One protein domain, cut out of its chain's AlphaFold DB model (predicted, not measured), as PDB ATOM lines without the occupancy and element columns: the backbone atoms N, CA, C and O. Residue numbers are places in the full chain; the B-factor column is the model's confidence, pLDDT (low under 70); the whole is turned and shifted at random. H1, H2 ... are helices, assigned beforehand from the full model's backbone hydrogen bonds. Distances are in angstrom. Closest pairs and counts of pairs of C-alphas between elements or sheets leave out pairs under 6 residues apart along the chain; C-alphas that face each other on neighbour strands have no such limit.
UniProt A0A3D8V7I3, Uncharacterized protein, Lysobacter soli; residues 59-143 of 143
ATOM      1  N   GLU A  59      76.358  93.349  24.123       97.31
ATOM      2  CA  GLU A  59      76.444  94.771  23.788       97.31
ATOM      3  C   GLU A  59      75.074  95.444  23.931       97.31
ATOM      4  O   GLU A  59      74.034  94.867  23.610       97.31
ATOM      5  N   LEU A  60      75.069  96.691  24.406       98.19
ATOM      6  CA  LEU A  60      73.834  97.447  24.561       98.19
ATOM      7  C   LEU A  60      73.202  97.732  23.189       98.19
ATOM      8  O   LEU A  60      73.783  98.424  22.355       98.19
ATOM      9  N   SER A  61      71.964  97.281  23.006       98.38
ATOM     10  CA  SER A  61      71.110  97.620  21.872       98.38
ATOM     11  C   SER A  61      69.780  98.153  22.387       98.38
ATOM     12  O   SER A  61      68.896  97.383  22.755       98.38
ATOM     13  N   CYS A  62      69.608  99.478  22.403       98.56
ATOM     14  CA  CYS A  62      68.406 100.090  22.979       98.56
ATOM     15  C   CYS A  62      67.101  99.656  22.307       98.56
ATOM     16  O   CYS A  62      66.085  99.562  22.988       98.56
ATOM     17  N   GLY A  63      67.114  99.361  21.002       98.25
ATOM     18  CA  GLY A  63      65.937  98.826  20.312       98.25
ATOM     19  C   GLY A  63      65.495  97.491  20.912       98.25
ATOM     20  O   GLY A  63      64.370  97.381  21.391       98.25
ATOM     21  N   LYS A  64      66.421  96.524  20.978       98.38
ATOM     22  CA  LYS A  64      66.165  95.198  21.557       98.38
ATOM     23  C   LYS A  64      65.852  95.273  23.046       98.38
ATOM     24  O   LYS A  64      64.894  94.670  23.508       98.38
ATOM     25  N   ALA A  65      66.637  96.044  23.793       98.56
ATOM     26  CA  ALA A  65      66.492  96.161  25.235       98.56
ATOM     27  C   ALA A  65      65.112  96.679  25.640       98.56
ATOM     28  O   ALA A  65      64.478  96.127  26.537       98.56
ATOM     29  N   VAL A  66      64.635  97.724  24.960       98.75
ATOM     30  CA  VAL A  66      63.308  98.293  25.200       98.75
ATOM     31  C   VAL A  66      62.223  97.314  24.774       98.75
ATOM     32  O   VAL A  66      61.293  97.096  25.542       98.75
ATOM     33  N   GLU A  67      62.334  96.705  23.593       98.69
ATOM     34  CA  GLU A  67      61.372  95.704  23.121       98.69
ATOM     35  C   GLU A  67      61.233  94.541  24.115       98.69
ATOM     36  O   GLU A  67      60.136  94.283  24.612       98.69
ATOM     37  N   ASN A  68      62.349  93.922  24.499       98.56
ATOM     38  CA  ASN A  68      62.379  92.783  25.414       98.56
ATOM     39  C   ASN A  68      61.869  93.151  26.812       98.56
ATOM     40  O   ASN A  68      61.102  92.399  27.417       98.56
ATOM     41  N   ALA A  69      62.264  94.316  27.341       98.31
ATOM     42  CA  ALA A  69      61.844  94.745  28.673       98.31
ATOM     43  C   ALA A  69      60.338  95.010  28.708       98.31
ATOM     44  O   ALA A  69      59.648  94.555  29.622       98.31
ATOM     45  N   ARG A  70      59.816  95.703  27.691       98.62
ATOM     46  CA  ARG A  70      58.383  95.982  27.580       98.62
ATOM     47  C   ARG A  70      57.578  94.705  27.402       98.62
ATOM     48  O   ARG A  70      56.627  94.509  28.151       98.62
ATOM     49  N   TYR A  71      58.002  93.818  26.504       98.38
ATOM     50  CA  TYR A  71      57.356  92.524  26.296       98.38
ATOM     51  C   TYR A  71      57.288  91.703  27.593       98.38
ATOM     52  O   TYR A  71      56.228  91.185  27.949       98.38
ATOM     53  N   GLY A  72      58.390  91.635  28.347       97.06
ATOM     54  CA  GLY A  72      58.424  90.951  29.639       97.06
ATOM     55  C   GLY A  72      57.454  91.560  30.656       97.06
ATOM     56  O   GLY A  72      56.678  90.839  31.284       97.06
ATOM     57  N   LEU A  73      57.442  92.889  30.796       98.06
ATOM     58  CA  LEU A  73      56.551  93.592  31.729       98.06
ATOM     59  C   LEU A  73      55.067  93.459  31.342       98.06
ATOM     60  O   LEU A  73      54.220  93.250  32.212       98.06
ATOM     61  N   GLU A  74      54.744  93.556  30.052       98.50
ATOM     62  CA  GLU A  74      53.388  93.370  29.520       98.50
ATOM     63  C   GLU A  74      52.910  91.928  29.743       98.50
ATOM     64  O   GLU A  74      51.798  91.718  30.232       98.50
ATOM     65  N   THR A  75      53.779  90.939  29.519       97.12
ATOM     66  CA  THR A  75      53.489  89.524  29.804       97.12
ATOM     67  C   THR A  75      53.220  89.294  31.293       97.12
ATOM     68  O   THR A  75      52.266  88.605  31.654       97.12
ATOM     69  N   MET A  76      54.020  89.897  32.181       96.06
ATOM     70  CA  MET A  76      53.802  89.807  33.630       96.06
ATOM     71  C   MET A  76      52.449  90.399  34.048       96.06
ATOM     72  O   MET A  76      51.769  89.831  34.905       96.06
ATOM     73  N   LEU A  77      52.037  91.516  33.438       98.31
ATOM     74  CA  LEU A  77      50.718  92.109  33.662       98.31
ATOM     75  C   LEU A  77      49.591  91.201  33.161       98.31
ATOM     76  O   LEU A  77      48.632  90.966  33.894       98.31
ATOM     77  N   GLU A  78      49.704  90.675  31.942       97.81
ATOM     78  CA  GLU A  78      48.683  89.814  31.342       97.81
ATOM     79  C   GLU A  78      48.499  88.513  32.135       97.81
ATOM     80  O   GLU A  78      47.378  88.148  32.499       97.81
ATOM     81  N   VAL A  79      49.594  87.807  32.421       95.94
ATOM     82  CA  VAL A  79      49.557  86.530  33.146       95.94
ATOM     83  C   VAL A  79      49.138  86.744  34.597       95.94
ATOM     84  O   VAL A  79      48.324  85.980  35.115       95.94
ATOM     85  N   GLY A  80      49.624  87.804  35.247       95.94
ATOM     86  CA  GLY A  80      49.195  88.161  36.596       95.94
ATOM     87  C   GLY A  80      47.690  88.436  36.669       95.94
ATOM     88  O   GLY A  80      47.016  87.887  37.539       95.94
ATOM     89  N   GLN A  81      47.134  89.171  35.701       97.75
ATOM     90  CA  GLN A  81      45.693  89.414  35.619       97.75
ATOM     91  C   GLN A  81      44.915  88.101  35.472       97.75
ATOM     92  O   GLN A  81      43.988  87.848  36.241       97.75
ATOM     93  N   LYS A  82      45.328  87.226  34.543       96.69
ATOM     94  CA  LYS A  82      44.701  85.907  34.352       96.69
ATOM     95  C   LYS A  82      44.754  85.058  35.623       96.69
ATOM     96  O   LYS A  82      43.769  84.400  35.955       96.69
ATOM     97  N   ASN A  83      45.863  85.090  36.357       95.69
ATOM     98  CA  ASN A  83      46.009  84.348  37.607       95.69
ATOM     99  C   ASN A  83      45.128  84.924  38.724       95.69
ATOM    100  O   ASN A  83      44.528  84.155  39.474       95.69
ATOM    101  N   ALA A  84      44.989  86.251  38.811       95.38
ATOM    102  CA  ALA A  84      44.099  86.905  39.770       95.38
ATOM    103  C   ALA A  84      42.617  86.643  39.447       95.38
ATOM    104  O   ALA A  84      41.807  86.395  40.341       95.38
ATOM    105  N   ASP A  85      42.248  86.647  38.164       96.38
ATOM    106  CA  ASP A  85      40.908  86.286  37.683       96.38
ATOM    107  C   ASP A  85      40.601  84.803  37.897       96.38
ATOM    108  O   ASP A  85      39.488  84.442  38.281       96.38
ATOM    109  N   GLY A  86      41.606  83.944  37.733       94.19
ATOM    110  CA  GLY A  86      41.523  82.518  38.028       94.19
ATOM    111  C   GLY A  86      41.472  82.188  39.522       94.19
ATOM    112  O   GLY A  86      41.100  81.063  39.870       94.19
ATOM    113  N   GLY A  87      41.802  83.146  40.395       94.62
ATOM    114  CA  GLY A  87      41.893  82.966  41.844       94.62
ATOM    115  C   GLY A  87      43.149  82.223  42.305       94.62
ATOM    116  O   GLY A  87      43.138  81.662  43.393       94.62
ATOM    117  N   TYR A  88      44.201  82.171  41.486       94.06
ATOM    118  CA  TYR A  88      45.490  81.537  41.813       94.06
ATOM    119  C   TYR A  88      46.463  82.478  42.530       94.06
ATOM    120  O   TYR A  88      47.443  82.018  43.103       94.06
ATOM    121  N   ILE A  89      46.204  83.784  42.491       93.44
ATOM    122  CA  ILE A  89      46.917  84.790  43.282       93.44
ATOM    123  C   ILE A  89      45.907  85.759  43.894       93.44
ATOM    124  O   ILE A  89      44.810  85.943  43.357       93.44
ATOM    125  N   ASP A  90      46.287  86.401  44.997       94.06
ATOM    126  CA  ASP A  90      45.479  87.456  45.601       94.06
ATOM    127  C   ASP A  90      45.341  88.652  44.643       94.06
ATOM    128  O   ASP A  90      46.328  89.211  44.154       94.06
ATOM    129  N   ARG A  91      44.096  89.074  44.395       94.75
ATOM    130  CA  ARG A  91      43.795  90.191  43.493       94.75
ATOM    131  C   ARG A  91      44.343  91.508  44.024       94.75
ATOM    132  O   ARG A  91      44.882  92.286  43.243       94.75
ATOM    133  N   ALA A  92      44.198  91.775  45.321       94.38
ATOM    134  CA  ALA A  92      44.656  93.038  45.893       94.38
ATOM    135  C   ALA A  92      46.189  93.144  45.826       94.38
ATOM    136  O   ALA A  92      46.728  94.182  45.433       94.38
ATOM    137  N   GLY A  93      46.878  92.043  46.127       92.50
ATOM    138  CA  GLY A  93      48.314  91.886  45.946       92.50
ATOM    139  C   GLY A  93      48.742  92.089  44.494       92.50
ATOM    140  O   GLY A  93      49.666  92.864  44.241       92.50
ATOM    141  N   PHE A  94      48.049  91.470  43.534       95.88
ATOM    142  CA  PHE A  94      48.331  91.675  42.113       95.88
ATOM    143  C   PHE A  94      48.171  93.142  41.697       95.88
ATOM    144  O   PHE A  94      49.095  93.696  41.107       95.88
ATOM    145  N   GLU A  95      47.061  93.804  42.035       96.69
ATOM    146  CA  GLU A  95      46.820  95.199  41.637       96.69
ATOM    147  C   GLU A  95      47.895  96.154  42.174       96.69
ATOM    148  O   GLU A  95      48.377  97.030  41.451       96.69
ATOM    149  N   ALA A  96      48.349  95.949  43.415       95.50
ATOM    150  CA  ALA A  96      49.436  96.734  43.995       95.50
ATOM    151  C   ALA A  96      50.759  96.582  43.216       95.50
ATOM    152  O   ALA A  96      51.529  97.541  43.093       95.50
ATOM    153  N   GLN A  97      51.026  95.393  42.673       93.94
ATOM    154  CA  GLN A  97      52.207  95.127  41.851       93.94
ATOM    155  C   GLN A  97      52.023  95.621  40.414       93.94
ATOM    156  O   GLN A  97      52.944  96.209  39.847       93.94
ATOM    157  N   ALA A  98      50.823  95.483  39.852       97.38
ATOM    158  CA  ALA A  98      50.483  95.950  38.516       97.38
ATOM    159  C   ALA A  98      50.685  97.466  38.366       97.38
ATOM    160  O   ALA A  98      51.147  97.922  37.323       97.38
ATOM    161  N   VAL A  99      50.423  98.259  39.415       97.62
ATOM    162  CA  VAL A  99      50.747  99.699  39.431       97.62
ATOM    163  C   VAL A  99      52.238  99.948  39.176       97.62
ATOM    164  O   VAL A  99      52.583 100.802  38.363       97.62
ATOM    165  N   LYS A 100      53.127  99.181  39.815       93.88
ATOM    166  CA  LYS A 100      54.583  99.335  39.657       93.88
ATOM    167  C   LYS A 100      55.053  98.891  38.276       93.88
ATOM    168  O   LYS A 100      55.860  99.579  37.666       93.88
ATOM    169  N   LEU A 101      54.509  97.787  37.763       96.19
ATOM    170  CA  LEU A 101      54.821  97.302  36.415       96.19
ATOM    171  C   LEU A 101      54.385  98.305  35.338       96.19
ATOM    172  O   LEU A 101      55.132  98.562  34.399       96.19
ATOM    173  N   ARG A 102      53.209  98.928  35.494       98.31
ATOM    174  CA  ARG A 102      52.734  99.987  34.588       98.31
ATOM    175  C   ARG A 102      53.598 101.249  34.665       98.31
ATOM    176  O   ARG A 102      53.848 101.857  33.631       98.31
ATOM    177  N   ALA A 103      54.067 101.624  35.857       96.50
ATOM    178  CA  ALA A 103      55.005 102.737  36.015       96.50
ATOM    179  C   ALA A 103      56.342 102.443  35.315       96.50
ATOM    180  O   ALA A 103      56.785 103.243  34.498       96.50
ATOM    181  N   ALA A 104      56.912 101.253  35.528       95.38
ATOM    182  CA  ALA A 104      58.116 100.811  34.830       95.38
ATOM    183  C   ALA A 104      57.939 100.824  33.300       95.38
ATOM    184  O   ALA A 104      58.785 101.347  32.582       95.38
ATOM    185  N   LEU A 105      56.806 100.331  32.788       97.50
ATOM    186  CA  LEU A 105      56.487 100.384  31.356       97.50
ATOM    187  C   LEU A 105      56.432 101.804  30.786       97.50
ATOM    188  O   LEU A 105      56.701 101.979  29.599       97.50
ATOM    189  N   ALA A 106      56.046 102.800  31.583       97.62
ATOM    190  CA  ALA A 106      56.026 104.191  31.141       97.62
ATOM    191  C   ALA A 106      57.441 104.785  31.036       97.62
ATOM    192  O   ALA A 106      57.670 105.667  30.210       97.62
ATOM    193  N   GLU A 107      58.386 104.296  31.843       96.31
ATOM    194  CA  GLU A 107      59.781 104.748  31.845       96.31
ATOM    195  C   GLU A 107      60.629 104.061  30.769       96.31
ATOM    196  O   GLU A 107      61.497 104.696  30.168       96.31
ATOM    197  N   VAL A 108      60.355 102.783  30.486       97.75
ATOM    198  CA  VAL A 108      61.107 101.980  29.512       97.75
ATOM    199  C   VAL A 108      60.830 102.465  28.085       97.75
ATOM    200  O   VAL A 108      59.850 102.080  27.433       97.75
ATOM    201  N   THR A 109      61.724 103.328  27.601       98.38
ATOM    202  CA  THR A 109      61.663 103.986  26.290       98.38
ATOM    203  C   THR A 109      63.046 104.026  25.630       98.38
ATOM    204  O   THR A 109      64.062 103.970  26.327       98.38
ATOM    205  N   PRO A 110      63.136 104.169  24.292       98.12
ATOM    206  CA  PRO A 110      64.429 104.310  23.617       98.12
ATOM    207  C   PRO A 110      65.242 105.510  24.116       98.12
ATOM    208  O   PRO A 110      66.463 105.427  24.208       98.12
ATOM    209  N   GLN A 111      64.572 106.615  24.458       98.19
ATOM    210  CA  GLN A 111      65.205 107.817  24.998       98.19
ATOM    211  C   GLN A 111      65.771 107.572  26.396       98.19
ATOM    212  O   GLN A 111      66.896 107.982  26.671       98.19
ATOM    213  N   ASP A 112      65.016 106.883  27.255       98.25
ATOM    214  CA  ASP A 112      65.480 106.507  28.589       98.25
ATOM    215  C   ASP A 112      66.686 105.563  28.518       98.25
ATOM    216  O   ASP A 112      67.677 105.791  29.203       98.25
ATOM    217  N   CYS A 113      66.661 104.579  27.614       98.44
ATOM    218  CA  CYS A 113      67.811 103.712  27.362       98.44
ATOM    219  C   CYS A 113      69.044 104.482  26.880       98.44
ATOM    220  O   CYS A 113      70.135 104.293  27.411       98.44
ATOM    221  N   ALA A 114      68.884 105.384  25.908       98.19
ATOM    222  CA  ALA A 114      69.999 106.158  25.364       98.19
ATOM    223  C   ALA A 114      70.625 107.120  26.392       98.19
ATOM    224  O   ALA A 114      71.797 107.469  26.270       98.19
ATOM    225  N   ALA A 115      69.847 107.560  27.383       98.06
ATOM    226  CA  ALA A 115      70.304 108.417  28.474       98.06
ATOM    227  C   ALA A 115      70.750 107.633  29.724       98.06
ATOM    228  O   ALA A 115      71.245 108.239  30.679       98.06
ATOM    229  N   ALA A 116      70.552 106.312  29.749       97.69
ATOM    230  CA  ALA A 116      70.839 105.487  30.909       97.69
ATOM    231  C   ALA A 116      72.344 105.443  31.196       97.69
ATOM    232  O   ALA A 116      73.174 105.388  30.296       97.69
ATOM    233  N   THR A 117      72.686 105.441  32.482       97.31
ATOM    234  CA  THR A 117      74.060 105.269  32.970       97.31
ATOM    235  C   THR A 117      74.053 104.348  34.189       97.31
ATOM    236  O   THR A 117      73.016 104.162  34.836       97.31
ATOM    237  N   GLY A 118      75.204 103.754  34.515       96.75
ATOM    238  CA  GLY A 118      75.358 102.914  35.706       96.75
ATOM    239  C   GLY A 118      74.430 101.693  35.695       96.75
ATOM    240  O   GLY A 118      74.327 101.000  34.687       96.75
ATOM    241  N   GLU A 119      73.736 101.437  36.806       96.62
ATOM    242  CA  GLU A 119      72.836 100.279  36.953       96.62
ATOM    243  C   GLU A 119      71.703 100.258  35.922       96.62
ATOM    244  O   GLU A 119      71.333  99.194  35.435       96.62
ATOM    245  N   LYS A 120      71.184 101.426  35.525       97.25
ATOM    246  CA  LYS A 120      70.113 101.493  34.526       97.25
ATOM    247  C   LYS A 120      70.623 101.116  33.132       97.25
ATOM    248  O   LYS A 120      69.945 100.409  32.394       97.25
ATOM    249  N   GLU A 121      71.846 101.524  32.792       97.94
ATOM    250  CA  GLU A 121      72.509 101.080  31.560       97.94
ATOM    251  C   GLU A 121      72.797  99.574  31.606       97.94
ATOM    252  O   GLU A 121      72.572  98.875  30.620       97.94
ATOM    253  N   ALA A 122      73.236  99.054  32.758       98.06
ATOM    254  CA  ALA A 122      73.472  97.625  32.952       98.06
ATOM    255  C   ALA A 122      72.181  96.799  32.808       98.06
ATOM    256  O   ALA A 122      72.195  95.756  32.157       98.06
ATOM    257  N   PHE A 123      71.047  97.299  33.315       98.25
ATOM    258  CA  PHE A 123      69.729  96.711  33.073       98.25
ATOM    259  C   PHE A 123      69.410  96.642  31.575       98.25
ATOM    260  O   PHE A 123      69.106  95.566  31.062       98.25
ATOM    261  N   TYR A 124      69.532  97.755  30.844       98.50
ATOM    262  CA  TYR A 124      69.268  97.761  29.402       98.50
ATOM    263  C   TYR A 124      70.239  96.869  28.620       98.50
ATOM    264  O   TYR A 124      69.846  96.193  27.667       98.50
ATOM    265  N   ARG A 125      71.501  96.799  29.041       98.62
ATOM    266  CA  ARG A 125      72.487  95.895  28.451       98.62
ATOM    267  C   ARG A 125      72.089  94.435  28.664       98.62
ATOM    268  O   ARG A 125      72.058  93.674  27.704       98.62
ATOM    269  N   CYS A 126      71.681  94.071  29.879       98.50
ATOM    270  CA  CYS A 126      71.139  92.747  30.186       98.50
ATOM    271  C   CYS A 126      69.916  92.418  29.313       98.50
ATOM    272  O   CYS A 126      69.844  91.334  28.734       98.50
ATOM    273  N   MET A 127      69.006  93.379  29.132       98.50
ATOM    274  CA  MET A 127      67.811  93.220  28.295       98.50
ATOM    275  C   MET A 127      68.092  93.194  26.784       98.50
ATOM    276  O   MET A 127      67.193  92.890  26.003       98.50
ATOM    277  N   SER A 128      69.321  93.480  26.346       98.62
ATOM    278  CA  SER A 128      69.698  93.408  24.926       98.62
ATOM    279  C   SER A 128      69.810  91.961  24.406       98.62
ATOM    280  O   SER A 128      69.858  91.742  23.188       98.62
ATOM    281  N   SER A 129      69.810  90.970  25.308       98.06
ATOM    282  CA  SER A 129      69.697  89.543  24.987       98.06
ATOM    283  C   SER A 129      68.237  89.099  24.979       98.06
ATOM    284  O   SER A 129      67.463  89.468  25.860       98.06
ATOM    285  N   ASP A 130      67.887  88.246  24.016       96.69
ATOM    286  CA  ASP A 130      66.554  87.634  23.917       96.69
ATOM    287  C   ASP A 130      66.404  86.424  24.860       96.69
ATOM    288  O   ASP A 130      65.322  85.855  24.987       96.69
ATOM    289  N   TYR A 131      67.490  86.026  25.536       95.69
ATOM    290  CA  TYR A 131      67.524  84.902  26.475       95.69
ATOM    291  C   TYR A 131      67.422  85.334  27.939       95.69
ATOM    292  O   TYR A 131      67.226  84.492  28.817       95.69
ATOM    293  N   ASN A 132      67.544  86.632  28.217       97.25
ATOM    294  CA  ASN A 132      67.410  87.172  29.560       97.25
ATOM    295  C   ASN A 132      65.968  87.609  29.828       97.25
ATOM    296  O   ASN A 132      65.326  88.265  29.009       97.25
ATOM    297  N   HIS A 133      65.460  87.284  31.014       96.69
ATOM    298  CA  HIS A 133      64.127  87.696  31.436       96.69
ATOM    299  C   HIS A 133      64.176  89.012  32.227       96.69
ATOM    300  O   HIS A 133      65.092  89.239  33.021       96.69
ATOM    301  N   VAL A 134      63.145  89.854  32.091       96.62
ATOM    302  CA  VAL A 134      63.092  91.171  32.757       96.62
ATOM    303  C   VAL A 134      63.207  91.080  34.280       96.62
ATOM    304  O   VAL A 134      63.860  91.915  34.900       96.62
ATOM    305  N   ALA A 135      62.650  90.028  34.888       94.19
ATOM    306  CA  ALA A 135      62.773  89.794  36.325       94.19
ATOM    307  C   ALA A 135      64.220  89.477  36.748       94.19
ATOM    308  O   ALA A 135      64.666  89.975  37.780       94.19
ATOM    309  N   ALA A 136      64.962  88.700  35.950       96.44
ATOM    310  CA  ALA A 136      66.372  88.418  36.209       96.44
ATOM    311  C   ALA A 136      67.218  89.690  36.084       96.44
ATOM    312  O   ALA A 136      67.961  90.026  37.006       96.44
ATOM    313  N   CYS A 137      67.051  90.441  34.990       97.56
ATOM    314  CA  CYS A 137      67.804  91.675  34.768       97.56
ATOM    315  C   CYS A 137      67.500  92.744  35.825       97.56
ATOM    316  O   CYS A 137      68.430  93.366  36.327       97.56
ATOM    317  N   ALA A 138      66.236  92.929  36.220       94.69
ATOM    318  CA  ALA A 138      65.855  93.883  37.269       94.69
ATOM    319  C   ALA A 138      66.324  93.462  38.676       94.69
ATOM    320  O   ALA A 138      66.505  94.301  39.558       94.69
ATOM    321  N   ASN A 139      66.511  92.159  38.909       92.75
ATOM    322  CA  ASN A 139      67.101  91.657  40.148       92.75
ATOM    323  C   ASN A 139      68.626  91.859  40.177       92.75
ATOM    324  O   ASN A 139      69.179  92.180  41.229       92.75
ATOM    325  N   ALA A 140      69.295  91.689  39.033       95.00
ATOM    326  CA  ALA A 140      70.736  91.889  38.893       95.00
ATOM    327  C   ALA A 140      71.134  93.375  38.881       95.00
ATOM    328  O   ALA A 140      72.178  93.732  39.425       95.00
ATOM    329  N   HIS A 141      70.294  94.228  38.292       95.25
ATOM    330  CA  HIS A 141      70.561  95.642  38.058       95.25
ATOM    331  C   HIS A 141      69.374  96.485  38.507       95.25
ATOM    332  O   HIS A 141      68.246  96.293  38.052       95.25
ATOM    333  N   ARG A 142      69.617  97.431  39.418       81.19
ATOM    334  CA  ARG A 142      68.544  98.271  39.967       81.19
ATOM    335  C   ARG A 142      68.134  99.312  38.925       81.19
ATOM    336  O   ARG A 142      68.879 100.270  38.719       81.19
ATOM    337  N   PHE A 143      66.969  99.121  38.313       72.00
ATOM    338  CA  PHE A 143      66.366 100.058  37.363       72.00
ATOM    339  C   PHE A 143      65.153 100.775  37.960       72.00
ATOM    340  O   PHE A 143      64.487 100.179  38.843       72.00
TER     341      PHE A 143
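What this domain is: This is residues 59 to 143 of the 143 residues of an uncharacterized protein of Lysobacter soli (UniProt A0A3D8V7I3). A long helical hairpin, H1 and H2, makes the length of the domain, and three short helices, H3, H4 and H5, cluster round the first part of H1, with H4 and H5 packing crosswise on it. The printed part has 85 residues with five named helices, H1 to H5 in order, and no named strand: all helix. It is compact, with a radius of gyration of the C-alphas of 13.4 A, yet elongated, spanning 41 by 22 by 19 A.

How they stand to each other: H1, residues 62 to 86, is the hub, touching the four other helices. H2, residues 91 to 107, touches it as a hairpin, at a shallow tilt of 15 degrees, opposite ways; the closest C-alphas, of Ala 84 and Arg 91, are 5.0 A apart. H3, residues 110 to 115, touches residues 62 to 66 of H1 at a steep tilt of 60 degrees, the closest C-alphas being those of Cys 62 and Cys 113, 5.7 A. H4, residues 118 to 127, touches residues 62 to 69 of H1, about perpendicular at 75 degrees, with the C-alphas of Ala 65 and Met 127 closest at 4.4 A. H5, residues 134 to 140, touches residues 68 to 73 of H1, closest at the C-alphas of Ala 69 and Val 134, 5.6 A. H4 and H5 form a hairpin at a steep tilt of 39 degrees, with the C-alphas of Phe 123 and Cys 137 closest at 5.7 A. H2 is apart from H4 and H5. Every O i to N i+4 pair is within hydrogen-bond range in H1, H3, H4 and H5, and 12 of 13 are in H2.

Where its parts are: H1 runs 35.5 A from C-alpha 62 at (68.406, 100.090, 22.979) to C-alpha 86 at (41.523, 82.518, 38.028). H2 measures 24.6 A, H3 8.7 A, H4 14.3 A and H5 9.8 A, the last ending at C-alpha 140, (70.736, 91.889, 38.893).

The domain as a whole: The C-alphas farthest apart, of Glu 59 and Gly 87, are 40.7 A apart. The printed part has no cut and no long link, and no printed residue is under 70 in pLDDT.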